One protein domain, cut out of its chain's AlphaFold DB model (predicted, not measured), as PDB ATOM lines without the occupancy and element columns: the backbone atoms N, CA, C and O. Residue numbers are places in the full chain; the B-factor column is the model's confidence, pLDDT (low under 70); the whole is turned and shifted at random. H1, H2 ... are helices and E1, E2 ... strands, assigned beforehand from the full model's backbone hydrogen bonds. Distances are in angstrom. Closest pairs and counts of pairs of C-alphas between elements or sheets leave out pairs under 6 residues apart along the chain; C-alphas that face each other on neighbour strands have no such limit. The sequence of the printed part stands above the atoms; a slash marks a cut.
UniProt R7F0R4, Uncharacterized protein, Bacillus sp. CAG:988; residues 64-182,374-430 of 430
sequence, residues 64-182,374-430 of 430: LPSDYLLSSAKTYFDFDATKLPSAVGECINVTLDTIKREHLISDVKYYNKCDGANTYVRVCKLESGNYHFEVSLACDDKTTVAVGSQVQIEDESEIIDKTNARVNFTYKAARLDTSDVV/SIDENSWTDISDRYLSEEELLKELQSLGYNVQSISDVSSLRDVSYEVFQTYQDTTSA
ATOM      1  N   LEU A  64     200.725 220.975 151.435       70.25
ATOM      2  CA  LEU A  64     201.734 220.818 150.385       70.25
ATOM      3  C   LEU A  64     202.230 219.371 150.204       70.25
ATOM      4  O   LEU A  64     202.297 218.934 149.055       70.25
ATOM      5  N   PRO A  65     202.535 218.589 151.263       74.31
ATOM      6  CA  PRO A  65     202.945 217.193 151.089       74.31
ATOM      7  C   PRO A  65     201.857 216.319 150.447       74.31
ATOM      8  O   PRO A  65     202.169 215.423 149.661       74.31
ATOM      9  N   SER A  66     200.588 216.586 150.771       79.69
ATOM     10  CA  SER A  66     199.432 215.871 150.221       79.69
ATOM     11  C   SER A  66     199.213 216.235 148.752       79.69
ATOM     12  O   SER A  66     199.153 215.354 147.895       79.69
ATOM     13  N   ASP A  67     199.210 217.535 148.443       77.00
ATOM     14  CA  ASP A  67     199.015 218.061 147.089       77.00
ATOM     15  C   ASP A  67     200.099 217.546 146.126       77.00
ATOM     16  O   ASP A  67     199.817 217.163 144.987       77.00
ATOM     17  N   TYR A  68     201.348 217.479 146.599       76.00
ATOM     18  CA  TYR A  68     202.475 217.004 145.802       76.00
ATOM     19  C   TYR A  68     202.415 215.499 145.528       76.00
ATOM     20  O   TYR A  68     202.650 215.053 144.397       76.00
ATOM     21  N   LEU A  69     202.051 214.712 146.544       80.50
ATOM     22  CA  LEU A  69     201.890 213.267 146.403       80.50
ATOM     23  C   LEU A  69     200.743 212.948 145.438       80.50
ATOM     24  O   LEU A  69     200.899 212.109 144.550       80.50
ATOM     25  N   LEU A  70     199.629 213.674 145.553       83.56
ATOM     26  CA  LEU A  70     198.485 213.561 144.655       83.56
ATOM     27  C   LEU A  70     198.856 213.883 143.205       83.56
ATOM     28  O   LEU A  70     198.504 213.126 142.303       83.56
ATOM     29  N   SER A  71     199.579 214.980 142.967       72.94
ATOM     30  CA  SER A  71     200.032 215.347 141.619       72.94
ATOM     31  C   SER A  71     200.945 214.277 141.010       72.94
ATOM     32  O   SER A  71     200.819 213.942 139.831       72.94
ATOM     33  N   SER A  72     201.842 213.710 141.820       75.31
ATOM     34  CA  SER A  72     202.759 212.648 141.387       75.31
ATOM     35  C   SER A  72     202.000 211.358 141.048       75.31
ATOM     36  O   SER A  72     202.269 210.722 140.031       75.31
ATOM     37  N   ALA A  73     200.997 210.997 141.856       78.00
ATOM     38  CA  ALA A  73     200.133 209.850 141.590       78.00
ATOM     39  C   ALA A  73     199.263 210.050 140.340       78.00
ATOM     40  O   ALA A  73     199.123 209.123 139.552       78.00
ATOM     41  N   LYS A  74     198.719 211.250 140.100       76.25
ATOM     42  CA  LYS A  74     197.999 211.551 138.848       76.25
ATOM     43  C   LYS A  74     198.904 211.361 137.630       76.25
ATOM     44  O   LYS A  74     198.537 210.641 136.711       76.25
ATOM     45  N   THR A  75     200.135 211.864 137.707       68.56
ATOM     46  CA  THR A  75     201.148 211.680 136.655       68.56
ATOM     47  C   THR A  75     201.444 210.195 136.389       68.56
ATOM     48  O   THR A  75     201.603 209.790 135.241       68.56
ATOM     49  N   TYR A  76     201.471 209.352 137.428       72.25
ATOM     50  CA  TYR A  76     201.658 207.901 137.278       72.25
ATOM     51  C   TYR A  76     200.583 207.249 136.394       72.25
ATOM     52  O   TYR A  76     200.904 206.380 135.582       72.25
ATOM     53  N   PHE A  77     199.328 207.685 136.521       70.75
ATOM     54  CA  PHE A  77     198.225 207.217 135.677       70.75
ATOM     55  C   PHE A  77     198.185 207.907 134.314       70.75
ATOM     56  O   PHE A  77     197.765 207.287 133.342       70.75
ATOM     57  N   ASP A  78     198.674 209.145 134.215       64.12
ATOM     58  CA  ASP A  78     198.813 209.841 132.935       64.12
ATOM     59  C   ASP A  78     199.853 209.165 132.026       64.12
ATOM     60  O   ASP A  78     199.715 209.182 130.807       64.12
ATOM     61  N   PHE A  79     200.887 208.533 132.586       56.03
ATOM     62  CA  PHE A  79     201.832 207.741 131.791       56.03
ATOM     63  C   PHE A  79     201.237 206.420 131.297       56.03
ATOM     64  O   PHE A  79     201.575 205.961 130.206       56.03
ATOM     65  N   ASP A  80     200.373 205.796 132.097       61.47
ATOM     66  CA  ASP A  80     199.754 204.516 131.773       61.47
ATOM     67  C   ASP A  80     198.377 204.381 132.437       61.47
ATOM     68  O   ASP A  80     198.240 203.888 133.562       61.47
ATOM     69  N   ALA A  81     197.335 204.780 131.705       66.75
ATOM     70  CA  ALA A  81     195.956 204.688 132.183       66.75
ATOM     71  C   ALA A  81     195.459 203.248 132.349       66.75
ATOM     72  O   ALA A  81     194.442 203.046 133.007       66.75
ATOM     73  N   THR A  82     196.160 202.235 131.820       71.81
ATOM     74  CA  THR A  82     195.774 200.832 132.060       71.81
ATOM     75  C   THR A  82     195.955 200.422 133.519       71.81
ATOM     76  O   THR A  82     195.404 199.412 133.948       71.81
ATOM     77  N   LYS A  83     196.693 201.226 134.291       79.69
ATOM     78  CA  LYS A  83     196.918 201.029 135.719       79.69
ATOM     79  C   LYS A  83     195.799 201.583 136.595       79.69
ATOM     80  O   LYS A  83     195.865 201.355 137.794       79.69
ATOM     81  N   LEU A  84     194.832 202.328 136.052       84.38
ATOM     82  CA  LEU A  84     193.662 202.792 136.810       84.38
ATOM     83  C   LEU A  84     192.737 201.614 137.164       84.38
ATOM     84  O   LEU A  84     192.718 200.625 136.425       84.38
ATOM     85  N   PRO A  85     191.937 201.712 138.248       90.94
ATOM     86  CA  PRO A  85     190.917 200.710 138.536       90.94
ATOM     87  C   PRO A  85     189.980 200.562 137.340       90.94
ATOM     88  O   PRO A  85     189.485 201.545 136.783       90.94
ATOM     89  N   SER A  86     189.746 199.325 136.928       86.62
ATOM     90  CA  SER A  86     189.019 199.034 135.692       86.62
ATOM     91  C   SER A  86     187.532 198.809 135.943       86.62
ATOM     92  O   SER A  86     186.709 199.175 135.099       86.62
ATOM     93  N   ALA A  87     187.181 198.295 137.122       89.44
ATOM     94  CA  ALA A  87     185.814 197.967 137.502       89.44
ATOM     95  C   ALA A  87     185.236 198.958 138.518       89.44
ATOM     96  O   ALA A  87     185.949 199.516 139.349       89.44
ATOM     97  N   VAL A  88     183.925 199.186 138.449       91.56
ATOM     98  CA  VAL A  88     183.210 200.015 139.430       91.56
ATOM     99  C   VAL A  88     183.292 199.354 140.807       91.56
ATOM    100  O   VAL A  88     183.092 198.144 140.922       91.56
ATOM    101  N   GLY A  89     183.602 200.144 141.834       93.56
ATOM    102  CA  GLY A  89     183.864 199.671 143.194       93.56
ATOM    103  C   GLY A  89     185.312 199.232 143.436       93.56
ATOM    104  O   GLY A  89     185.719 199.036 144.575       93.56
ATOM    105  N   GLU A  90     186.145 199.123 142.401       94.69
ATOM    106  CA  GLU A  90     187.548 198.746 142.574       94.69
ATOM    107  C   GLU A  90     188.388 199.926 143.085       94.69
ATOM    108  O   GLU A  90     188.242 201.067 142.630       94.69
ATOM    109  N   CYS A  91     189.313 199.640 144.007       95.12
ATOM    110  CA  CYS A  91     190.312 200.595 144.475       95.12
ATOM    111  C   CYS A  91     191.725 200.032 144.342       95.12
ATOM    112  O   CYS A  91     191.975 198.869 144.644       95.12
ATOM    113  N   ILE A  92     192.677 200.897 144.012       94.75
ATOM    114  CA  ILE A  92     194.106 200.576 143.981       94.75
ATOM    115  C   ILE A  92     194.893 201.593 144.799       94.75
ATOM    116  O   ILE A  92     194.486 202.747 144.926       94.75
ATOM    117  N   ASN A  93     196.060 201.188 145.293       95.12
ATOM    118  CA  ASN A  93     196.970 202.078 146.007       95.12
ATOM    119  C   ASN A  93     198.245 202.294 145.192       95.12
ATOM    120  O   ASN A  93     198.923 201.336 144.822       95.12
ATOM    121  N   VAL A  94     198.616 203.555 144.987       92.44
ATOM    122  CA  VAL A  94     199.934 203.940 144.478       92.44
ATOM    123  C   VAL A  94     200.760 204.438 145.653       92.44
ATOM    124  O   VAL A  94     200.525 205.522 146.188       92.44
ATOM    125  N   THR A  95     201.705 203.608 146.086       94.19
ATOM    126  CA  THR A  95     202.554 203.894 147.246       94.19
ATOM    127  C   THR A  95     203.648 204.903 146.916       94.19
ATOM    128  O   THR A  95     204.093 205.021 145.770       94.19
ATOM    129  N   LEU A  96     204.146 205.590 147.941       87.00
ATOM    130  CA  LEU A  96     205.292 206.483 147.837       87.00
ATOM    131  C   LEU A  96     206.530 205.756 147.287       87.00
ATOM    132  O   LEU A  96     207.250 206.324 146.468       87.00
ATOM    133  N   ASP A  97     206.766 204.502 147.677       88.00
ATOM    134  CA  ASP A  97     207.862 203.695 147.120       88.00
ATOM    135  C   ASP A  97     207.703 203.441 145.618       88.00
ATOM    136  O   ASP A  97     208.687 203.495 144.877       88.00
ATOM    137  N   THR A  98     206.470 203.222 145.150       84.50
ATOM    138  CA  THR A  98     206.181 203.105 143.716       84.50
ATOM    139  C   THR A  98     206.511 204.414 143.005       84.50
ATOM    140  O   THR A  98     207.285 204.408 142.055       84.50
ATOM    141  N   ILE A  99     206.022 205.548 143.509       77.19
ATOM    142  CA  ILE A  99     206.265 206.874 142.913       77.19
ATOM    143  C   ILE A  99     207.767 207.211 142.873       77.19
ATOM    144  O   ILE A  99     208.257 207.726 141.867       77.19
ATOM    145  N   LYS A 100     208.518 206.890 143.939       75.31
ATOM    146  CA  LYS A 100     209.980 207.069 143.998       75.31
ATOM    147  C   LYS A 100     210.700 206.223 142.949       75.31
ATOM    148  O   LYS A 100     211.607 206.728 142.291       75.31
ATOM    149  N   ARG A 101     210.311 204.952 142.799       78.06
ATOM    150  CA  ARG A 101     210.904 204.023 141.825       78.06
ATOM    151  C   ARG A 101     210.675 204.475 140.385       78.06
ATOM    152  O   ARG A 101     211.575 204.331 139.569       78.06
ATOM    153  N   GLU A 102     209.508 205.040 140.097       68.69
ATOM    154  CA  GLU A 102     209.174 205.579 138.772       68.69
ATOM    155  C   GLU A 102     209.729 207.000 138.539       68.69
ATOM    156  O   GLU A 102     209.461 207.600 137.505       68.69
ATOM    157  N   HIS A 103     210.498 207.557 139.484       63.31
ATOM    158  CA  HIS A 103     211.083 208.904 139.403       63.31
ATOM    159  C   HIS A 103     210.062 210.041 139.203       63.31
ATOM    160  O   HIS A 103     210.394 211.095 138.669       63.31
ATOM    161  N   LEU A 104     208.830 209.864 139.690       64.69
ATOM    162  CA  LEU A 104     207.727 210.815 139.492       64.69
ATOM    163  C   LEU A 104     207.638 211.907 140.566       64.69
ATOM    164  O   LEU A 104     206.729 212.730 140.539       64.69
ATOM    165  N   ILE A 105     208.569 211.917 141.521       64.88
ATOM    166  CA  ILE A 105     208.600 212.882 142.618       64.88
ATOM    167  C   ILE A 105     209.924 213.634 142.613       64.88
ATOM    168  O   ILE A 105     210.996 213.056 142.788       64.88
ATOM    169  N   SER A 106     209.857 214.943 142.386       49.84
ATOM    170  CA  SER A 106     211.067 215.746 142.180       49.84
ATOM    171  C   SER A 106     211.802 216.086 143.478       49.84
ATOM    172  O   SER A 106     212.989 216.394 143.442       49.84
ATOM    173  N   ASP A 107     211.116 216.055 144.624       62.12
ATOM    174  CA  ASP A 107     211.676 216.517 145.892       62.12
ATOM    175  C   ASP A 107     211.414 215.510 147.019       62.12
ATOM    176  O   ASP A 107     210.584 215.678 147.912       62.12
ATOM    177  N   VAL A 108     212.152 214.400 146.941       63.22
ATOM    178  CA  VAL A 108     212.056 213.244 147.852       63.22
ATOM    179  C   VAL A 108     212.249 213.642 149.320       63.22
ATOM    180  O   VAL A 108     211.747 212.958 150.215       63.22
ATOM    181  N   LYS A 109     212.935 214.766 149.580       68.19
ATOM    182  CA  LYS A 109     213.284 215.212 150.934       68.19
ATOM    183  C   LYS A 109     212.058 215.422 151.830       68.19
ATOM    184  O   LYS A 109     212.165 215.222 153.038       68.19
ATOM    185  N   TYR A 110     210.906 215.757 151.241       68.88
ATOM    186  CA  TYR A 110     209.648 215.980 151.959       68.88
ATOM    187  C   TYR A 110     209.065 214.713 152.585       68.88
ATOM    188  O   TYR A 110     208.272 214.799 153.516       68.88
ATOM    189  N   TYR A 111     209.499 213.540 152.126       77.38
ATOM    190  CA  TYR A 111     208.980 212.255 152.585       77.38
ATOM    191  C   TYR A 111     210.031 211.412 153.309       77.38
ATOM    192  O   TYR A 111     209.850 210.209 153.482       77.38
ATOM    193  N   ASN A 112     211.140 212.022 153.740       78.44
ATOM    194  CA  ASN A 112     212.227 211.317 154.430       78.44
ATOM    195  C   ASN A 112     211.795 210.687 155.765       78.44
ATOM    196  O   ASN A 112     212.425 209.735 156.215       78.44
ATOM    197  N   LYS A 113     210.744 211.230 156.391       81.81
ATOM    198  CA  LYS A 113     210.145 210.743 157.645       81.81
ATOM    199  C   LYS A 113     208.890 209.888 157.413       81.81
ATOM    200  O   LYS A 113     208.248 209.455 158.361       81.81
ATOM    201  N   CYS A 114     208.501 209.693 156.154       83.88
ATOM    202  CA  CYS A 114     207.290 208.971 155.798       83.88
ATOM    203  C   CYS A 114     207.610 207.520 155.460       83.88
ATOM    204  O   CYS A 114     208.576 207.232 154.748       83.88
ATOM    205  N   ASP A 115     206.765 206.611 155.931       89.38
ATOM    206  CA  ASP A 115     206.838 205.209 155.561       89.38
ATOM    207  C   ASP A 115     206.429 205.036 154.092       89.38
ATOM    208  O   ASP A 115     205.348 205.453 153.672       89.38
ATOM    209  N   GLY A 116     207.318 204.439 153.299       88.44
ATOM    210  CA  GLY A 116     207.171 204.323 151.850       88.44
ATOM    211  C   GLY A 116     206.020 203.429 151.385       88.44
ATOM    212  O   GLY A 116     205.455 203.674 150.316       88.44
ATOM    213  N   ALA A 117     205.649 202.432 152.192       89.81
ATOM    214  CA  ALA A 117     204.599 201.470 151.875       89.81
ATOM    215  C   ALA A 117     203.219 201.929 152.371       89.81
ATOM    216  O   ALA A 117     202.215 201.685 151.705       89.81
ATOM    217  N   ASN A 118     203.177 202.610 153.518       88.94
ATOM    218  CA  ASN A 118     201.949 203.085 154.155       88.94
ATOM    219  C   ASN A 118     201.584 204.528 153.778       88.94
ATOM    220  O   ASN A 118     200.479 204.969 154.075       88.94
ATOM    221  N   THR A 119     202.476 205.255 153.103       90.19
ATOM    222  CA  THR A 119     202.152 206.524 152.442       90.19
ATOM    223  C   THR A 119     201.718 206.238 151.011       90.19
ATOM    224  O   THR A 119     202.506 205.708 150.222       90.19
ATOM    225  N   TYR A 120     200.479 206.569 150.658       92.56
ATOM    226  CA  TYR A 120     199.911 206.224 149.355       92.56
ATOM    227  C   TYR A 120     198.821 207.197 148.902       92.56
ATOM    228  O   TYR A 120     198.214 207.913 149.700       92.56
ATOM    229  N   VAL A 121     198.538 207.166 147.601       92.88
ATOM    230  CA  VAL A 121     197.292 207.682 147.030       92.88
ATOM    231  C   VAL A 121     196.427 206.492 146.655       92.88
ATOM    232  O   VAL A 121     196.853 205.630 145.882       92.88
ATOM    233  N   ARG A 122     195.231 206.420 147.233       94.94
ATOM    234  CA  ARG A 122     194.239 205.397 146.927       94.94
ATOM    235  C   ARG A 122     193.274 205.952 145.899       94.94
ATOM    236  O   ARG A 122     192.687 207.009 146.105       94.94
ATOM    237  N   VAL A 123     193.138 205.239 144.791       95.56
ATOM    238  CA  VAL A 123     192.282 205.624 143.672       95.56
ATOM    239  C   VAL A 123     191.172 204.609 143.545       95.56
ATOM    240  O   VAL A 123     191.452 203.421 143.417       95.56
ATOM    241  N   CYS A 124     189.933 205.077 143.593       95.06
ATOM    242  CA  CYS A 124     188.739 204.245 143.530       95.06
ATOM    243  C   CYS A 124     187.878 204.656 142.336       95.06
ATOM    244  O   CYS A 124     187.686 205.853 142.116       95.06
ATOM    245  N   LYS A 125     187.345 203.687 141.588       92.81
ATOM    246  CA  LYS A 125     186.374 203.947 140.516       92.81
ATOM    247  C   LYS A 125     184.959 203.916 141.089       92.81
ATOM    248  O   LYS A 125     184.512 202.887 141.592       92.81
ATOM    249  N   LEU A 126     184.297 205.067 141.051       91.75
ATOM    250  CA  LEU A 126     182.963 205.285 141.607       91.75
ATOM    251  C   LEU A 126     181.863 204.728 140.690       91.75
ATOM    252  O   LEU A 126     182.139 204.344 139.550       91.75
ATOM    253  N   GLU A 127     180.618 204.709 141.175       88.25
ATOM    254  CA  GLU A 127     179.447 204.241 140.420       88.25
ATOM    255  C   GLU A 127     179.228 205.032 139.124       88.25
ATOM    256  O   GLU A 127     178.930 204.442 138.086       88.25
ATOM    257  N   SER A 128     179.485 206.346 139.130       82.38
ATOM    258  CA  SER A 128     179.415 207.160 137.903       82.38
ATOM    259  C   SER A 128     180.506 206.852 136.865       82.38
ATOM    260  O   SER A 128     180.480 207.395 135.759       82.38
ATOM    261  N   GLY A 129     181.505 206.040 137.221       82.81
ATOM    262  CA  GLY A 129     182.714 205.808 136.431       82.81
ATOM    263  C   GLY A 129     183.817 206.852 136.639       82.81
ATOM    264  O   GLY A 129     184.911 206.675 136.098       82.81
ATOM    265  N   ASN A 130     183.575 207.905 137.430       84.50
ATOM    266  CA  ASN A 130     184.609 208.853 137.847       84.50
ATOM    267  C   ASN A 130     185.602 208.222 138.834       84.50
ATOM    268  O   ASN A 130     185.319 207.216 139.486       84.50
ATOM    269  N   TYR A 131     186.769 208.853 138.974       89.12
ATOM    270  CA  TYR A 131     187.801 208.425 139.915       89.12
ATOM    271  C   TYR A 131     187.865 209.344 141.128       89.12
ATOM    272  O   TYR A 131     188.000 210.561 140.990       89.12
ATOM    273  N   HIS A 132     187.845 208.743 142.314       93.12
ATOM    274  CA  HIS A 132     188.115 209.415 143.579       93.12
ATOM    275  C   HIS A 132     189.557 209.179 144.018       93.12
ATOM    276  O   HIS A 132     190.025 208.040 143.976       93.12
ATOM    277  N   PHE A 133     190.240 210.231 144.473       92.56
ATOM    278  CA  PHE A 133     191.629 210.167 144.934       92.56
ATOM    279  C   PHE A 133     191.713 210.516 146.422       92.56
ATOM    280  O   PHE A 133     191.554 211.672 146.801       92.56
ATOM    281  N   GLU A 134     192.026 209.527 147.252       92.69
ATOM    282  CA  GLU A 134     192.285 209.670 148.688       92.69
ATOM    283  C   GLU A 134     193.800 209.716 148.932       92.69
ATOM    284  O   GLU A 134     194.535 208.855 148.446       92.69
ATOM    285  N   VAL A 135     194.283 210.685 149.710       89.81
ATOM    286  CA  VAL A 135     195.699 210.784 150.090       89.81
ATOM    287  C   VAL A 135     195.883 210.342 151.538       89.81
ATOM    288  O   VAL A 135     195.275 210.903 152.448       89.81
ATOM    289  N   SER A 136     196.769 209.370 151.762       88.94
ATOM    290  CA  SER A 136     197.137 208.892 153.095       88.94
ATOM    291  C   SER A 136     198.629 209.099 153.343       88.94
ATOM    292  O   SER A 136     199.470 208.582 152.605       88.94
ATOM    293  N   LEU A 137     198.955 209.877 154.376       86.00
ATOM    294  CA  LEU A 137     200.327 210.165 154.789       86.00
ATOM    295  C   LEU A 137     200.632 209.439 156.102       86.00
ATOM    296  O   LEU A 137     199.975 209.681 157.112       86.00
ATOM    297  N   ALA A 138     201.652 208.583 156.092       87.00
ATOM    298  CA  ALA A 138     202.140 207.884 157.277       87.00
ATOM    299  C   ALA A 138     203.548 208.395 157.619       87.00
ATOM    300  O   ALA A 138     204.544 207.781 157.238       87.00
ATOM    301  N   CYS A 139     203.629 209.548 158.288       77.94
ATOM    302  CA  CYS A 139     204.885 210.240 158.593       77.94
ATOM    303  C   CYS A 139     205.031 210.451 160.112       77.94
ATOM    304  O   CYS A 139     204.353 211.310 160.670       77.94
ATOM    305  N   ASP A 140     205.912 209.675 160.759       71.44
ATOM    306  CA  ASP A 140     206.157 209.594 162.217       71.44
ATOM    307  C   ASP A 140     204.913 209.356 163.134       71.44
ATOM    308  O   ASP A 140     203.758 209.497 162.742       71.44
ATOM    309  N   ASP A 141     205.149 208.966 164.398       52.19
ATOM    310  CA  ASP A 141     204.206 208.334 165.360       52.19
ATOM    311  C   ASP A 141     202.928 209.120 165.764       52.19
ATOM    312  O   ASP A 141     202.229 208.733 166.706       52.19
ATOM    313  N   LYS A 142     202.620 210.254 165.125       49.34
ATOM    314  CA  LYS A 142     201.554 211.185 165.544       49.34
ATOM    315  C   LYS A 142     200.390 211.341 164.576       49.34
ATOM    316  O   LYS A 142     199.463 212.075 164.905       49.34
ATOM    317  N   THR A 143     200.361 210.642 163.447       53.19
ATOM    318  CA  THR A 143     199.177 210.651 162.578       53.19
ATOM    319  C   THR A 143     198.074 209.767 163.161       53.19
ATOM    320  O   THR A 143     197.767 208.690 162.654       53.19
ATOM    321  N   THR A 144     197.450 210.207 164.258       47.97
ATOM    322  CA  THR A 144     196.114 209.719 164.605       47.97
ATOM    323  C   THR A 144     195.152 210.282 163.575       47.97
ATOM    324  O   THR A 144     194.805 211.460 163.624       47.97
ATOM    325  N   VAL A 145     194.744 209.442 162.631       60.28
ATOM    326  CA  VAL A 145     193.681 209.782 161.692       60.28
ATOM    327  C   VAL A 145     192.369 209.782 162.469       60.28
ATOM    328  O   VAL A 145     191.890 208.725 162.886       60.28
ATOM    329  N   ALA A 146     191.793 210.959 162.703       57.91
ATOM    330  CA  ALA A 146     190.428 211.028 163.199       57.91
ATOM    331  C   ALA A 146     189.495 210.655 162.042       57.91
ATOM    332  O   ALA A 146     189.536 211.266 160.971       57.91
ATOM    333  N   VAL A 147     188.705 209.605 162.263       69.62
ATOM    334  CA  VAL A 147     187.741 209.079 161.296       69.62
ATOM    335  C   VAL A 147     186.369 209.634 161.657       69.62
ATOM    336  O   VAL A 147     185.903 209.464 162.787       69.62
ATOM    337  N   GLY A 148     185.755 210.343 160.714       72.06
ATOM    338  CA  GLY A 148     184.384 210.822 160.826       72.06
ATOM    339  C   GLY A 148     183.363 209.684 160.776       72.06
ATOM    340  O   GLY A 148     183.699 208.508 160.639       72.06
ATOM    341  N   SER A 149     182.085 210.036 160.879       82.69
ATOM    342  CA  SER A 149     181.007 209.073 160.651       82.69
ATOM    343  C   SER A 149     180.986 208.625 159.191       82.69
ATOM    344  O   SER A 149     181.236 209.423 158.290       82.69
ATOM    345  N   GLN A 150     180.633 207.363 158.966       86.38
ATOM    346  CA  GLN A 150     180.375 206.839 157.631       86.38
ATOM    347  C   GLN A 150     179.046 207.398 157.101       86.38
ATOM    348  O   GLN A 150     178.025 207.338 157.789       86.38
ATOM    349  N   VAL A 151     179.068 207.945 155.888       89.38
ATOM    350  CA  VAL A 151     177.934 208.586 155.212       89.38
ATOM    351  C   VAL A 151     177.753 207.944 153.839       89.38
ATOM    352  O   VAL A 151     178.731 207.635 153.159       89.38
ATOM    353  N   GLN A 152     176.508 207.704 153.432       90.56
ATOM    354  CA  GLN A 152     176.203 207.232 152.082       90.56
ATOM    355  C   GLN A 152     176.483 208.339 151.062       90.56
ATOM    356  O   GLN A 152     176.198 209.507 151.319       90.56
ATOM    357  N   ILE A 153     177.042 207.976 149.910       88.25
ATOM    358  CA  ILE A 153     177.247 208.929 148.818       88.25
ATOM    359  C   ILE A 153     175.948 208.989 148.009       88.25
ATOM    360  O   ILE A 153     175.598 208.014 147.348       88.25
ATOM    361  N   GLU A 154     175.228 210.107 148.088       84.81
ATOM    362  CA  GLU A 154     174.044 210.374 147.250       84.81
ATOM    363  C   GLU A 154     174.402 211.181 145.992       84.81
ATOM    364  O   GLU A 154     173.787 211.001 144.943       84.81
ATOM    365  N   ASP A 155     175.420 212.039 146.089       83.69
ATOM    366  CA  ASP A 155     175.964 212.836 144.992       83.69
ATOM    367  C   ASP A 155     177.497 212.786 145.046       83.69
ATOM    368  O   ASP A 155     178.133 213.235 146.002       83.69
ATOM    369  N   GLU A 156     178.112 212.215 144.013       85.56
ATOM    370  CA  GLU A 156     179.566 212.051 143.947       85.56
ATOM    371  C   GLU A 156     180.322 213.380 143.815       85.56
ATOM    372  O   GLU A 156     181.504 213.453 144.167       85.56
ATOM    373  N   SER A 157     179.658 214.454 143.375       83.06
ATOM    374  CA  SER A 157     180.277 215.781 143.317       83.06
ATOM    375  C   SER A 157     180.685 216.301 144.701       83.06
ATOM    376  O   SER A 157     181.601 217.115 144.806       83.06
ATOM    377  N   GLU A 158     180.081 215.781 145.776       80.50
ATOM    378  CA  GLU A 158     180.430 216.135 147.153       80.50
ATOM    379  C   GLU A 158     181.767 215.553 147.621       80.50
ATOM    380  O   GLU A 158     182.340 216.047 148.599       80.50
ATOM    381  N   ILE A 159     182.251 214.494 146.964       86.44
ATOM    382  CA  ILE A 159     183.459 213.770 147.374       86.44
ATOM    383  C   ILE A 159     184.603 213.888 146.373       86.44
ATOM    384  O   ILE A 159     185.748 213.765 146.792       86.44
ATOM    385  N   ILE A 160     184.330 214.183 145.097       79.19
ATOM    386  CA  ILE A 160     185.328 214.098 144.015       79.19
ATOM    387  C   ILE A 160     186.576 214.969 144.248       79.19
ATOM    388  O   ILE A 160     187.685 214.585 143.879       79.19
ATOM    389  N   ASP A 161     186.408 216.110 144.928       80.25
ATOM    390  CA  ASP A 161     187.489 217.040 145.278       80.25
ATOM    391  C   ASP A 161     188.003 216.864 146.725       80.25
ATOM    392  O   ASP A 161     188.963 217.523 147.137       80.25
ATOM    393  N   LYS A 162     187.392 215.978 147.524       87.00
ATOM    394  CA  LYS A 162     187.765 215.736 148.926       87.00
ATOM    395  C   LYS A 162     188.852 214.675 149.030       87.00
ATOM    396  O   LYS A 162     188.596 213.505 149.301       87.00
ATOM    397  N   THR A 163     190.101 215.104 148.925       86.56
ATOM    398  CA  THR A 163     191.272 214.209 148.992       86.56
ATOM    399  C   THR A 163     191.470 213.525 150.344       86.56
ATOM    400  O   THR A 163     192.256 212.589 150.466       86.56
ATOM    401  N   ASN A 164     190.743 213.975 151.364       85.50
ATOM    402  CA  ASN A 164     190.737 213.414 152.703       85.50
ATOM    403  C   ASN A 164     189.507 212.521 152.975       85.50
ATOM    404  O   ASN A 164     189.364 212.010 154.082       85.50
ATOM    405  N   ALA A 165     188.608 212.315 152.013       89.56
ATOM    406  CA  ALA A 165     187.481 211.401 152.167       89.56
ATOM    407  C   ALA A 165     187.897 209.973 151.786       89.56
ATOM    408  O   ALA A 165     188.408 209.737 150.692       89.56
ATOM    409  N   ARG A 166     187.640 209.003 152.667       91.75
ATOM    410  CA  ARG A 166     187.864 207.582 152.391       91.75
ATOM    411  C   ARG A 166     186.585 206.932 151.898       91.75
ATOM    412  O   ARG A 166     185.644 206.791 152.676       91.75
ATOM    413  N   VAL A 167     186.584 206.492 150.642       93.25
ATOM    414  CA  VAL A 167     185.464 205.758 150.035       93.25
ATOM    415  C   VAL A 167     185.571 204.266 150.349       93.25
ATOM    416  O   VAL A 167     186.651 203.666 150.276       93.25
ATOM    417  N   ASN A 168     184.442 203.668 150.715       94.19
ATOM    418  CA  ASN A 168     184.280 202.247 150.974       94.19
ATOM    419  C   ASN A 168     183.109 201.707 150.157       94.19
ATOM    420  O   ASN A 168     182.054 202.342 150.075       94.19
ATOM    421  N   PHE A 169     183.301 200.502 149.633       96.00
ATOM    422  CA  PHE A 169     182.321 199.798 148.828       96.00
ATOM    423  C   PHE A 169     181.895 198.511 149.512       96.00
ATOM    424  O   PHE A 169     182.709 197.799 150.109       96.00
ATOM    425  N   THR A 170     180.613 198.211 149.388       96.69
ATOM    426  CA  THR A 170     180.074 196.882 149.622       96.69
ATOM    427  C   THR A 170     179.299 196.434 148.394       96.69
ATOM    428  O   THR A 170     178.859 197.249 147.587       96.69
ATOM    429  N   TYR A 171     179.147 195.127 148.236       97.06
ATOM    430  CA  TYR A 171     178.711 194.517 146.991       97.06
ATOM    431  C   TYR A 171     177.552 193.573 147.236       97.06
ATOM    432  O   TYR A 171     177.599 192.763 148.164       97.06
ATOM    433  N   LYS A 172     176.547 193.626 146.369       95.81
ATOM    434  CA  LYS A 172     175.527 192.587 146.287       95.81
ATOM    435  C   LYS A 172     175.640 191.918 144.928       95.81
ATOM    436  O   LYS A 172     175.435 192.566 143.911       95.81
ATOM    437  N   ALA A 173     176.017 190.645 144.912       94.44
ATOM    438  CA  ALA A 173     176.254 189.909 143.677       94.44
ATOM    439  C   ALA A 173     175.190 188.837 143.450       94.44
ATOM    440  O   ALA A 173     174.699 188.226 144.402       94.44
ATOM    441  N   ALA A 174     174.888 188.575 142.184       92.38
ATOM    442  CA  ALA A 174     173.996 187.512 141.760       92.38
ATOM    443  C   ALA A 174     174.655 186.677 140.663       92.38
ATOM    444  O   ALA A 174     175.438 187.176 139.854       92.38
ATOM    445  N   ARG A 175     174.334 185.385 140.638       91.31
ATOM    446  CA  ARG A 175     174.780 184.450 139.611       91.31
ATOM    447  C   ARG A 175     173.623 184.080 138.697       91.31
ATOM    448  O   ARG A 175     172.556 183.704 139.177       91.31
ATOM    449  N   LEU A 176     173.860 184.125 137.397       86.25
ATOM    450  CA  LEU A 176     172.946 183.641 136.380       86.25
ATOM    451  C   LEU A 176     172.877 182.111 136.419       86.25
ATOM    452  O   LEU A 176     173.906 181.432 136.417       86.25
ATOM    453  N   ASP A 177     171.673 181.553 136.410       79.56
ATOM    454  CA  ASP A 177     171.462 180.145 136.104       79.56
ATOM    455  C   ASP A 177     171.708 179.924 134.606       79.56
ATOM    456  O   ASP A 177     170.871 180.202 133.750       79.56
ATOM    457  N   THR A 178     172.912 179.461 134.268       67.25
ATOM    458  CA  THR A 178     173.346 179.282 132.877       67.25
ATOM    459  C   THR A 178     172.870 177.969 132.257       67.25
ATOM    460  O   THR A 178     173.393 177.578 131.214       67.25
ATOM    461  N   SER A 179     171.952 177.230 132.891       69.69
ATOM    462  CA  SER A 179     171.533 175.911 132.396       69.69
ATOM    463  C   SER A 179     170.919 175.957 130.989       69.69
ATOM    464  O   SER A 179     171.157 175.030 130.213       69.69
ATOM    465  N   ASP A 180     170.259 177.064 130.626       69.62
ATOM    466  CA  ASP A 180     169.614 177.268 129.319       69.62
ATOM    467  C   ASP A 180     170.173 178.462 128.509       69.62
ATOM    468  O   ASP A 180     169.677 178.763 127.419       69.62
ATOM    469  N   VAL A 181     171.224 179.135 129.002       79.38
ATOM    470  CA  VAL A 181     171.838 180.301 128.341       79.38
ATOM    471  C   VAL A 181     173.169 179.915 127.706       79.38
ATOM    472  O   VAL A 181     174.111 179.495 128.378       79.38
ATOM    473  N   VAL A 182     173.275 180.103 126.391       82.62
ATOM    474  CA  VAL A 182     174.516 179.901 125.639       82.62
ATOM    475  C   VAL A 182     175.131 181.258 125.338       82.62
ATOM    476  O   VAL A 182     174.544 182.069 124.624       82.62
ATOM    477  N   SER A 374     167.427 183.287 126.972       72.62
ATOM    478  CA  SER A 374     167.175 184.691 127.312       72.62
ATOM    479  C   SER A 374     167.532 184.913 128.773       72.62
ATOM    480  O   SER A 374     167.252 184.051 129.607       72.62
ATOM    481  N   ILE A 375     168.123 186.056 129.086       74.88
ATOM    482  CA  ILE A 375     168.421 186.502 130.438       74.88
ATOM    483  C   ILE A 375     167.187 187.246 130.946       74.88
ATOM    484  O   ILE A 375     166.940 188.393 130.576       74.88
ATOM    485  N   ASP A 376     166.401 186.596 131.803       74.19
ATOM    486  CA  ASP A 376     165.332 187.270 132.541       74.19
ATOM    487  C   ASP A 376     165.767 187.600 133.980       74.19
ATOM    488  O   ASP A 376     166.748 187.062 134.497       74.19
ATOM    489  N   GLU A 377     165.045 188.506 134.644       68.62
ATOM    490  CA  GLU A 377     165.334 188.878 136.040       68.62
ATOM    491  C   GLU A 377     165.258 187.672 136.995       68.62
ATOM    492  O   GLU A 377     165.964 187.636 137.999       68.62
ATOM    493  N   ASN A 378     164.455 186.652 136.666       76.12
ATOM    494  CA  ASN A 378     164.294 185.447 137.486       76.12
ATOM    495  C   ASN A 378     165.433 184.431 137.302       76.12
ATOM    496  O   ASN A 378     165.533 183.481 138.077       76.12
ATOM    497  N   SER A 379     166.281 184.622 136.291       79.25
ATOM    498  CA  SER A 379     167.430 183.768 136.000       79.25
ATOM    499  C   SER A 379     168.601 184.054 136.936       79.25
ATOM    500  O   SER A 379     169.570 183.299 136.954       79.25
ATOM    501  N   TRP A 380     168.542 185.131 137.721       86.06
ATOM    502  CA  TRP A 380     169.594 185.519 138.652       86.06
ATOM    503  C   TRP A 380     169.285 185.030 140.064       86.06
ATOM    504  O   TRP A 380     168.230 185.299 140.630       86.06
ATOM    505  N   THR A 381     170.237 184.313 140.652       90.38
ATOM    506  CA  THR A 381     170.196 183.900 142.054       90.38
ATOM    507  C   THR A 381     171.210 184.711 142.841       90.38
ATOM    508  O   THR A 381     172.406 184.657 142.552       90.38
ATOM    509  N   ASP A 382     170.737 185.437 143.852       92.94
ATOM    510  CA  ASP A 382     171.591 186.170 144.785       92.94
ATOM    511  C   ASP A 382     172.648 185.235 145.399       92.94
ATOM    512  O   ASP A 382     172.334 184.165 145.925       92.94
ATOM    513  N   ILE A 383     173.915 185.653 145.352       94.38
ATOM    514  CA  ILE A 383     175.028 184.957 146.016       94.38
ATOM    515  C   ILE A 383     174.959 185.195 147.533       94.38
ATOM    516  O   ILE A 383     175.368 184.343 148.318       94.38
ATOM    517  N   SER A 384     174.406 186.336 147.956       93.25
ATOM    518  CA  SER A 384     174.180 186.678 149.360       93.25
ATOM    519  C   SER A 384     172.899 187.493 149.543       93.25
ATOM    520  O   SER A 384     172.500 188.263 148.673       93.25
ATOM    521  N   ASP A 385     172.273 187.350 150.712       92.38
ATOM    522  CA  ASP A 385     171.093 188.109 151.139       92.38
ATOM    523  C   ASP A 385     171.420 189.542 151.595       92.38
ATOM    524  O   ASP A 385     170.518 190.368 151.764       92.38
ATOM    525  N   ARG A 386     172.707 189.853 151.779       94.31
ATOM    526  CA  ARG A 386     173.206 191.155 152.222       94.31
ATOM    527  C   ARG A 386     174.333 191.658 151.328       94.31
ATOM    528  O   ARG A 386     174.924 190.922 150.547       94.31
ATOM    529  N   TYR A 387     174.679 192.922 151.532       95.38
ATOM    530  CA  TYR A 387     175.900 193.495 150.989       95.38
ATOM    531  C   TYR A 387     177.136 192.918 151.704       95.38
ATOM    532  O   TYR A 387     177.170 192.793 152.937       95.38
ATOM    533  N   LEU A 388     178.144 192.564 150.914       97.25
ATOM    534  CA  LEU A 388     179.413 191.972 151.329       97.25
ATOM    535  C   LEU A 388     180.558 192.970 151.139       97.25
ATOM    536  O   LEU A 388     180.516 193.807 150.244       97.25
ATOM    537  N   SER A 389     181.605 192.879 151.951       96.56
ATOM    538  CA  SER A 389     182.892 193.508 151.626       96.56
ATOM    539  C   SER A 389     183.555 192.829 150.416       96.56
ATOM    540  O   SER A 389     183.166 191.728 150.028       96.56
ATOM    541  N   GLU A 390     184.576 193.463 149.829       95.56
ATOM    542  CA  GLU A 390     185.339 192.881 148.710       95.56
ATOM    543  C   GLU A 390     185.912 191.501 149.069       95.56
ATOM    544  O   GLU A 390     185.705 190.535 148.342       95.56
ATOM    545  N   GLU A 391     186.559 191.382 150.234       96.75
ATOM    546  CA  GLU A 391     187.138 190.118 150.705       96.75
ATOM    547  C   GLU A 391     186.072 189.022 150.866       96.75
ATOM    548  O   GLU A 391     186.286 187.876 150.465       96.75
ATOM    549  N   GLU A 392     184.907 189.367 151.423       97.62
ATOM    550  CA  GLU A 392     183.794 188.429 151.578       97.62
ATOM    551  C   GLU A 392     183.244 187.977 150.220       97.62
ATOM    552  O   GLU A 392     183.075 186.776 150.011       97.62
ATOM    553  N   LEU A 393     183.010 188.902 149.282       97.38
ATOM    554  CA  LEU A 393     182.503 188.573 147.948       97.38
ATOM    555  C   LEU A 393     183.467 187.655 147.187       97.38
ATOM    556  O   LEU A 393     183.046 186.634 146.640       97.38
ATOM    557  N   LEU A 394     184.759 187.996 147.163       97.50
ATOM    558  CA  LEU A 394     185.774 187.190 146.483       97.50
ATOM    559  C   LEU A 394     185.829 185.777 147.066       97.50
ATOM    560  O   LEU A 394     185.917 184.805 146.318       97.50
ATOM    561  N   LYS A 395     185.707 185.645 148.390       97.69
ATOM    562  CA  LYS A 395     185.688 184.348 149.068       97.69
ATOM    563  C   LYS A 395     184.446 183.520 148.726       97.69
ATOM    564  O   LYS A 395     184.581 182.320 148.479       97.69
ATOM    565  N   GLU A 396     183.262 184.132 148.688       97.38
ATOM    566  CA  GLU A 396     182.029 183.449 148.273       97.38
ATOM    567  C   GLU A 396     182.145 182.948 146.827       97.38
ATOM    568  O   GLU A 396     181.918 181.767 146.558       97.38
ATOM    569  N   LEU A 397     182.618 183.789 145.904       96.44
ATOM    570  CA  LEU A 397     182.828 183.412 144.503       96.44
ATOM    571  C   LEU A 397     183.882 182.306 144.340       96.44
ATOM    572  O   LEU A 397     183.656 181.333 143.617       96.44
ATOM    573  N   GLN A 398     185.006 182.389 145.049       97.31
ATOM    574  CA  GLN A 398     186.012 181.323 145.055       97.31
ATOM    575  C   GLN A 398     185.435 179.994 145.562       97.31
ATOM    576  O   GLN A 398     185.747 178.938 145.012       97.31
ATOM    577  N   SER A 399     184.548 180.026 146.566       96.25
ATOM    578  CA  SER A 399     183.872 178.825 147.077       96.25
ATOM    579  C   SER A 399     182.924 178.184 146.054       96.25
ATOM    580  O   SER A 399     182.756 176.963 146.043       96.25
ATOM    581  N   LEU A 400     182.369 178.996 145.148       93.81
ATOM    582  CA  LEU A 400     181.548 178.564 144.017       93.81
ATOM    583  C   LEU A 400     182.382 178.088 142.813       93.81
ATOM    584  O   LEU A 400     181.811 177.634 141.821       93.81
ATOM    585  N   GLY A 401     183.715 178.142 142.906       93.69
ATOM    586  CA  GLY A 401     184.648 177.649 141.891       93.69
ATOM    587  C   GLY A 401     185.168 178.708 140.918       93.69
ATOM    588  O   GLY A 401     185.865 178.351 139.968       93.69
ATOM    589  N   TYR A 402     184.870 179.993 141.136       94.06
ATOM    590  CA  TYR A 402     185.415 181.072 140.313       94.06
ATOM    591  C   TYR A 402     186.878 181.364 140.664       94.06
ATOM    592  O   TYR A 402     187.268 181.392 141.830       94.06
ATOM    593  N   ASN A 403     187.697 181.633 139.646       94.81
ATOM    594  CA  ASN A 403     189.075 182.081 139.830       94.81
ATOM    595  C   ASN A 403     189.134 183.614 139.793       94.81
ATOM    596  O   ASN A 403     189.439 184.189 138.753       94.81
ATOM    597  N   VAL A 404     188.795 184.252 140.914       95.62
ATOM    598  CA  VAL A 404     188.781 185.717 141.070       95.62
ATOM    599  C   VAL A 404     189.700 186.151 142.210       95.62
ATOM    600  O   VAL A 404     189.762 185.479 143.240       95.62
ATOM    601  N   GLN A 405     190.417 187.255 142.027       95.12
ATOM    602  CA  GLN A 405     191.315 187.882 143.005       95.12
ATOM    603  C   GLN A 405     191.022 189.376 143.209       95.12
ATOM    604  O   GLN A 405     191.524 189.958 144.167       95.12
ATOM    605  N   SER A 406     190.218 189.992 142.341       94.12
ATOM    606  CA  SER A 406     189.811 191.398 142.428       94.12
ATOM    607  C   SER A 406     188.387 191.609 141.916       94.12
ATOM    608  O   SER A 406     187.817 190.746 141.244       94.12
ATOM    609  N   ILE A 407     187.815 192.784 142.183       94.44
ATOM    610  CA  ILE A 407     186.533 193.198 141.594       94.44
ATOM    611  C   ILE A 407     186.613 193.283 140.063       94.44
ATOM    612  O   ILE A 407     185.633 192.962 139.392       94.44
ATOM    613  N   SER A 408     187.777 193.619 139.491       90.81
ATOM    614  CA  SER A 408     187.991 193.532 138.040       90.81
ATOM    615  C   SER A 408     187.752 192.117 137.510       90.81
ATOM    616  O   SER A 408     186.983 191.944 136.560       90.81
ATOM    617  N   ASP A 409     188.294 191.093 138.178       91.94
ATOM    618  CA  ASP A 409     188.055 189.704 137.784       91.94
ATOM    619  C   ASP A 409     186.561 189.359 137.860       91.94
ATOM    620  O   ASP A 409     186.030 188.745 136.933       91.94
ATOM    621  N   VAL A 410     185.863 189.800 138.918       92.50
ATOM    622  CA  VAL A 410     184.411 189.593 139.077       92.50
ATOM    623  C   VAL A 410     183.628 190.256 137.945       92.50
ATOM    624  O   VAL A 410     182.759 189.617 137.357       92.50
ATOM    625  N   SER A 411     183.960 191.503 137.601       88.06
ATOM    626  CA  SER A 411     183.305 192.241 136.512       88.06
ATOM    627  C   SER A 411     183.467 191.559 135.151       88.06
ATOM    628  O   SER A 411     182.583 191.649 134.304       88.06
ATOM    629  N   SER A 412     184.553 190.798 134.974       85.62
ATOM    630  CA  SER A 412     184.828 190.060 133.742       85.62
ATOM    631  C   SER A 412     184.073 188.726 133.623       85.62
ATOM    632  O   SER A 412     184.040 188.115 132.547       85.62
ATOM    633  N   LEU A 413     183.463 188.243 134.713       87.00
ATOM    634  CA  LEU A 413     182.712 186.990 134.703       87.00
ATOM    635  C   LEU A 413     181.462 187.127 133.836       87.00
ATOM    636  O   LEU A 413     180.747 188.122 133.881       87.00
ATOM    637  N   ARG A 414     181.135 186.084 133.070       83.00
ATOM    638  CA  ARG A 414     179.999 186.094 132.127       83.00
ATOM    639  C   ARG A 414     178.658 185.793 132.786       83.00
ATOM    640  O   ARG A 414     177.615 186.162 132.276       83.00
ATOM    641  N   ASP A 415     178.679 185.216 133.970       85.75
ATOM    642  CA  ASP A 415     177.520 184.684 134.683       85.75
ATOM    643  C   ASP A 415     177.352 185.286 136.084       85.75
ATOM    644  O   ASP A 415     176.454 184.883 136.804       85.75
ATOM    645  N   VAL A 416     178.161 186.281 136.467       90.31
ATOM    646  CA  VAL A 416     178.029 187.005 137.746       90.31
ATOM    647  C   VAL A 416     177.789 188.495 137.522       90.31
ATOM    648  O   VAL A 416     178.565 189.140 136.823       90.31
ATOM    649  N   SER A 417     176.721 189.051 138.075       89.12
ATOM    650  CA  SER A 417     176.483 190.496 138.140       89.12
ATOM    651  C   SER A 417     176.699 190.979 139.569       89.12
ATOM    652  O   SER A 417     176.637 190.188 140.514       89.12
ATOM    653  N   TYR A 418     176.972 192.270 139.740       92.75
ATOM    654  CA  TYR A 418     177.029 192.870 141.063       92.75
ATOM    655  C   TYR A 418     176.548 194.318 141.052       92.75
ATOM    656  O   TYR A 418     176.744 195.050 140.085       92.75
ATOM    657  N   GLU A 419     175.934 194.706 142.160       92.56
ATOM    658  CA  GLU A 419     175.591 196.074 142.521       92.56
ATOM    659  C   GLU A 419     176.593 196.572 143.563       92.56
ATOM    660  O   GLU A 419     177.065 195.800 144.408       92.56
ATOM    661  N   VAL A 420     176.905 197.866 143.520       93.75
ATOM    662  CA  VAL A 420     177.816 198.515 144.465       93.75
ATOM    663  C   VAL A 420     177.026 199.460 145.353       93.75
ATOM    664  O   VAL A 420     176.280 200.301 144.872       93.75
ATOM    665  N   PHE A 421     177.233 199.353 146.660       94.06
ATOM    666  CA  PHE A 421     176.804 200.353 147.623       94.06
ATOM    667  C   PHE A 421     178.023 201.109 148.136       94.06
ATOM    668  O   PHE A 421     178.976 200.515 148.648       94.06
ATOM    669  N   GLN A 422     177.991 202.431 147.988       94.00
ATOM    670  CA  GLN A 422     179.136 203.292 148.235       94.00
ATOM    671  C   GLN A 422     178.906 204.251 149.406       94.00
ATOM    672  O   GLN A 422     177.859 204.880 149.569       94.00
ATOM    673  N   THR A 423     179.927 204.358 150.247       93.69
ATOM    674  CA  THR A 423     179.938 205.221 151.431       93.69
ATOM    675  C   THR A 423     181.275 205.930 151.535       93.69
ATOM    676  O   THR A 423     182.279 205.435 151.026       93.69
ATOM    677  N   TYR A 424     181.316 207.055 152.235       92.56
ATOM    678  CA  TYR A 424     182.558 207.737 152.559       92.56
ATOM    679  C   TYR A 424     182.641 208.091 154.039       92.56
ATOM    680  O   TYR A 424     181.636 208.160 154.745       92.56
ATOM    681  N   GLN A 425     183.860 208.313 154.508       90.31
ATOM    682  CA  GLN A 425     184.140 208.864 155.828       90.31
ATOM    683  C   GLN A 425     185.278 209.874 155.706       90.31
ATOM    684  O   GLN A 425     186.301 209.587 155.080       90.31
ATOM    685  N   ASP A 426     185.113 211.055 156.296       85.00
ATOM    686  CA  ASP A 426     186.188 212.042 156.320       85.00
ATOM    687  C   ASP A 426     187.329 211.527 157.200       85.00
ATOM    688  O   ASP A 426     187.130 211.089 158.335       85.00
ATOM    689  N   THR A 427     188.540 211.591 156.669       75.12
ATOM    690  CA  THR A 427     189.769 211.373 157.414       75.12
ATOM    691  C   THR A 427     190.390 212.735 157.678       75.12
ATOM    692  O   THR A 427     190.489 213.591 156.801       75.12
ATOM    693  N   THR A 428     190.754 212.994 158.924       62.75
ATOM    694  CA  THR A 428     191.533 214.184 159.275       62.75
ATOM    695  C   THR A 428     192.857 213.696 159.817       62.75
ATOM    696  O   THR A 428     192.905 212.992 160.826       62.75
ATOM    697  N   SER A 429     193.924 214.011 159.086       50.56
ATOM    698  CA  SER A 429     195.282 213.872 159.604       50.56
ATOM    699  C   SER A 429     195.443 214.952 160.672       50.56
ATOM    700  O   SER A 429     195.255 216.128 160.359       50.56
ATOM    701  N   ALA A 430     195.654 214.543 161.926       38.75
ATOM    702  CA  ALA A 430     195.903 215.461 163.036       38.75
ATOM    703  C   ALA A 430     197.231 216.205 162.868       38.75
ATOM    704  O   ALA A 430     198.205 215.562 162.408       38.75
TER     705      ALA A 430
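AT A GLANCE: This is residues 64 to 182 and 374 to 430 of the 430 residues of an uncharacterized protein of Bacillus sp. CAG:988 (UniProt R7F0R4). Two long paired strands, E5 and E7, make a twisted, curled ribbon along the longest axis, with short E4 beside one end of E7 and short E6 beside the far end of E5. A small sheet, E1 E2 E3, is partly face to face with one part of this ribbon, H1 covers its other face, and H4 packs along E5 farther on. The printed part has 176 residues, with five named helices and seven named strands in the order H1 E1 H2 H3 E2 E3 E4 E5 E6 H4 H5 E7 along the chain, helices holding 41 and strands 49 of the printed residues, class mixed; both sheets, in the orders E4 E7 E5 E6 and E1 E2 E3, are antiparallel. It is elongated, 62 by 34 by 29 A, yet only just compact, close to loose, with a radius of gyration of the C-alphas of 18.6 A.

HOW THE PARTS SIT: In the twisted larger sheet, E7, residues 416 to 429, pairs with E5, residues 165 to 176; N 170 and O 421 are 2.9 A apart. Over residues 427 to 429 E7 pairs with E4, residues 145 to 147; N 146 and O 428 are 3.0 A apart. E6, residues 380 to 382, has N 381 2.8 A from O 175 of E5. H4, residues 390 to 399, is on this sheet at a height of 9.9 A, along the strands; its closest C-alphas to E5 are Glu 390 and Thr 170, 6.7 A. H5, residues 407 to 411, only grazes the sheet and only just touches H4, with 3 pairs of C-alphas within 8 A, the closest Ile 407 and Glu 390 at 7.2 A. E6, H4 H5 and E7 form a split strand-helix-strand unit, two strands running the same way with E5 between them, its crossover right-handed. E1, residues 91 to 95, E2, residues 120 to 125, and E3, residues 131 to 136, form the second sheet; N 92 and O 123 are 2.9 A apart, N 122 and O 134 2.8 A, and E2 and E3 are a hairpin. The two sheets form a sandwich, two sheets face to face, their strands at 35 degrees; the closest C-alphas of E3 and E5 are Glu 134 and Arg 166, 6.1 A. H1, residues 64 to 79, makes two layers with E1 E2 E3, a helix on one face at a height of 9.3 A, slantwise to the strands. H2, residues 96 to 101, only grazes that sheet and touches residues 69 to 76 of H1, the closest C-alphas being Ile 99 and Ser 72 at 6.9 A. H3, residues 108 to 111, is close to H1 but not clearly touching, C-alphas Tyr 110 and Pro 65 being 6.9 A apart. Every O i to N i+4 pair is within hydrogen-bond range in H1, H2, H4 and H5; H3 is too short for one.

IN THESE COORDINATES: E7 spans 38.7 A and ends at C-alpha 429 (195.282, 213.872, 159.604); E5 spans 35.1 A. H1 begins at C-alpha 64 (201.734, 220.818, 150.385) and spans 22.7 A.

THE WHOLE: The C-alphas farthest apart, of Lys 109 and Asp 180, are 61.8 A apart. Residues 183 to 373 are not printed; C-alphas 182 and 374 are 8.9 A apart across the cut. The links H1 to E1 and E4 to E5 are long. Mean pLDDT of the printed part is 83.4; 28 residues are under 70, among them 102 to 110 and 141 to 147.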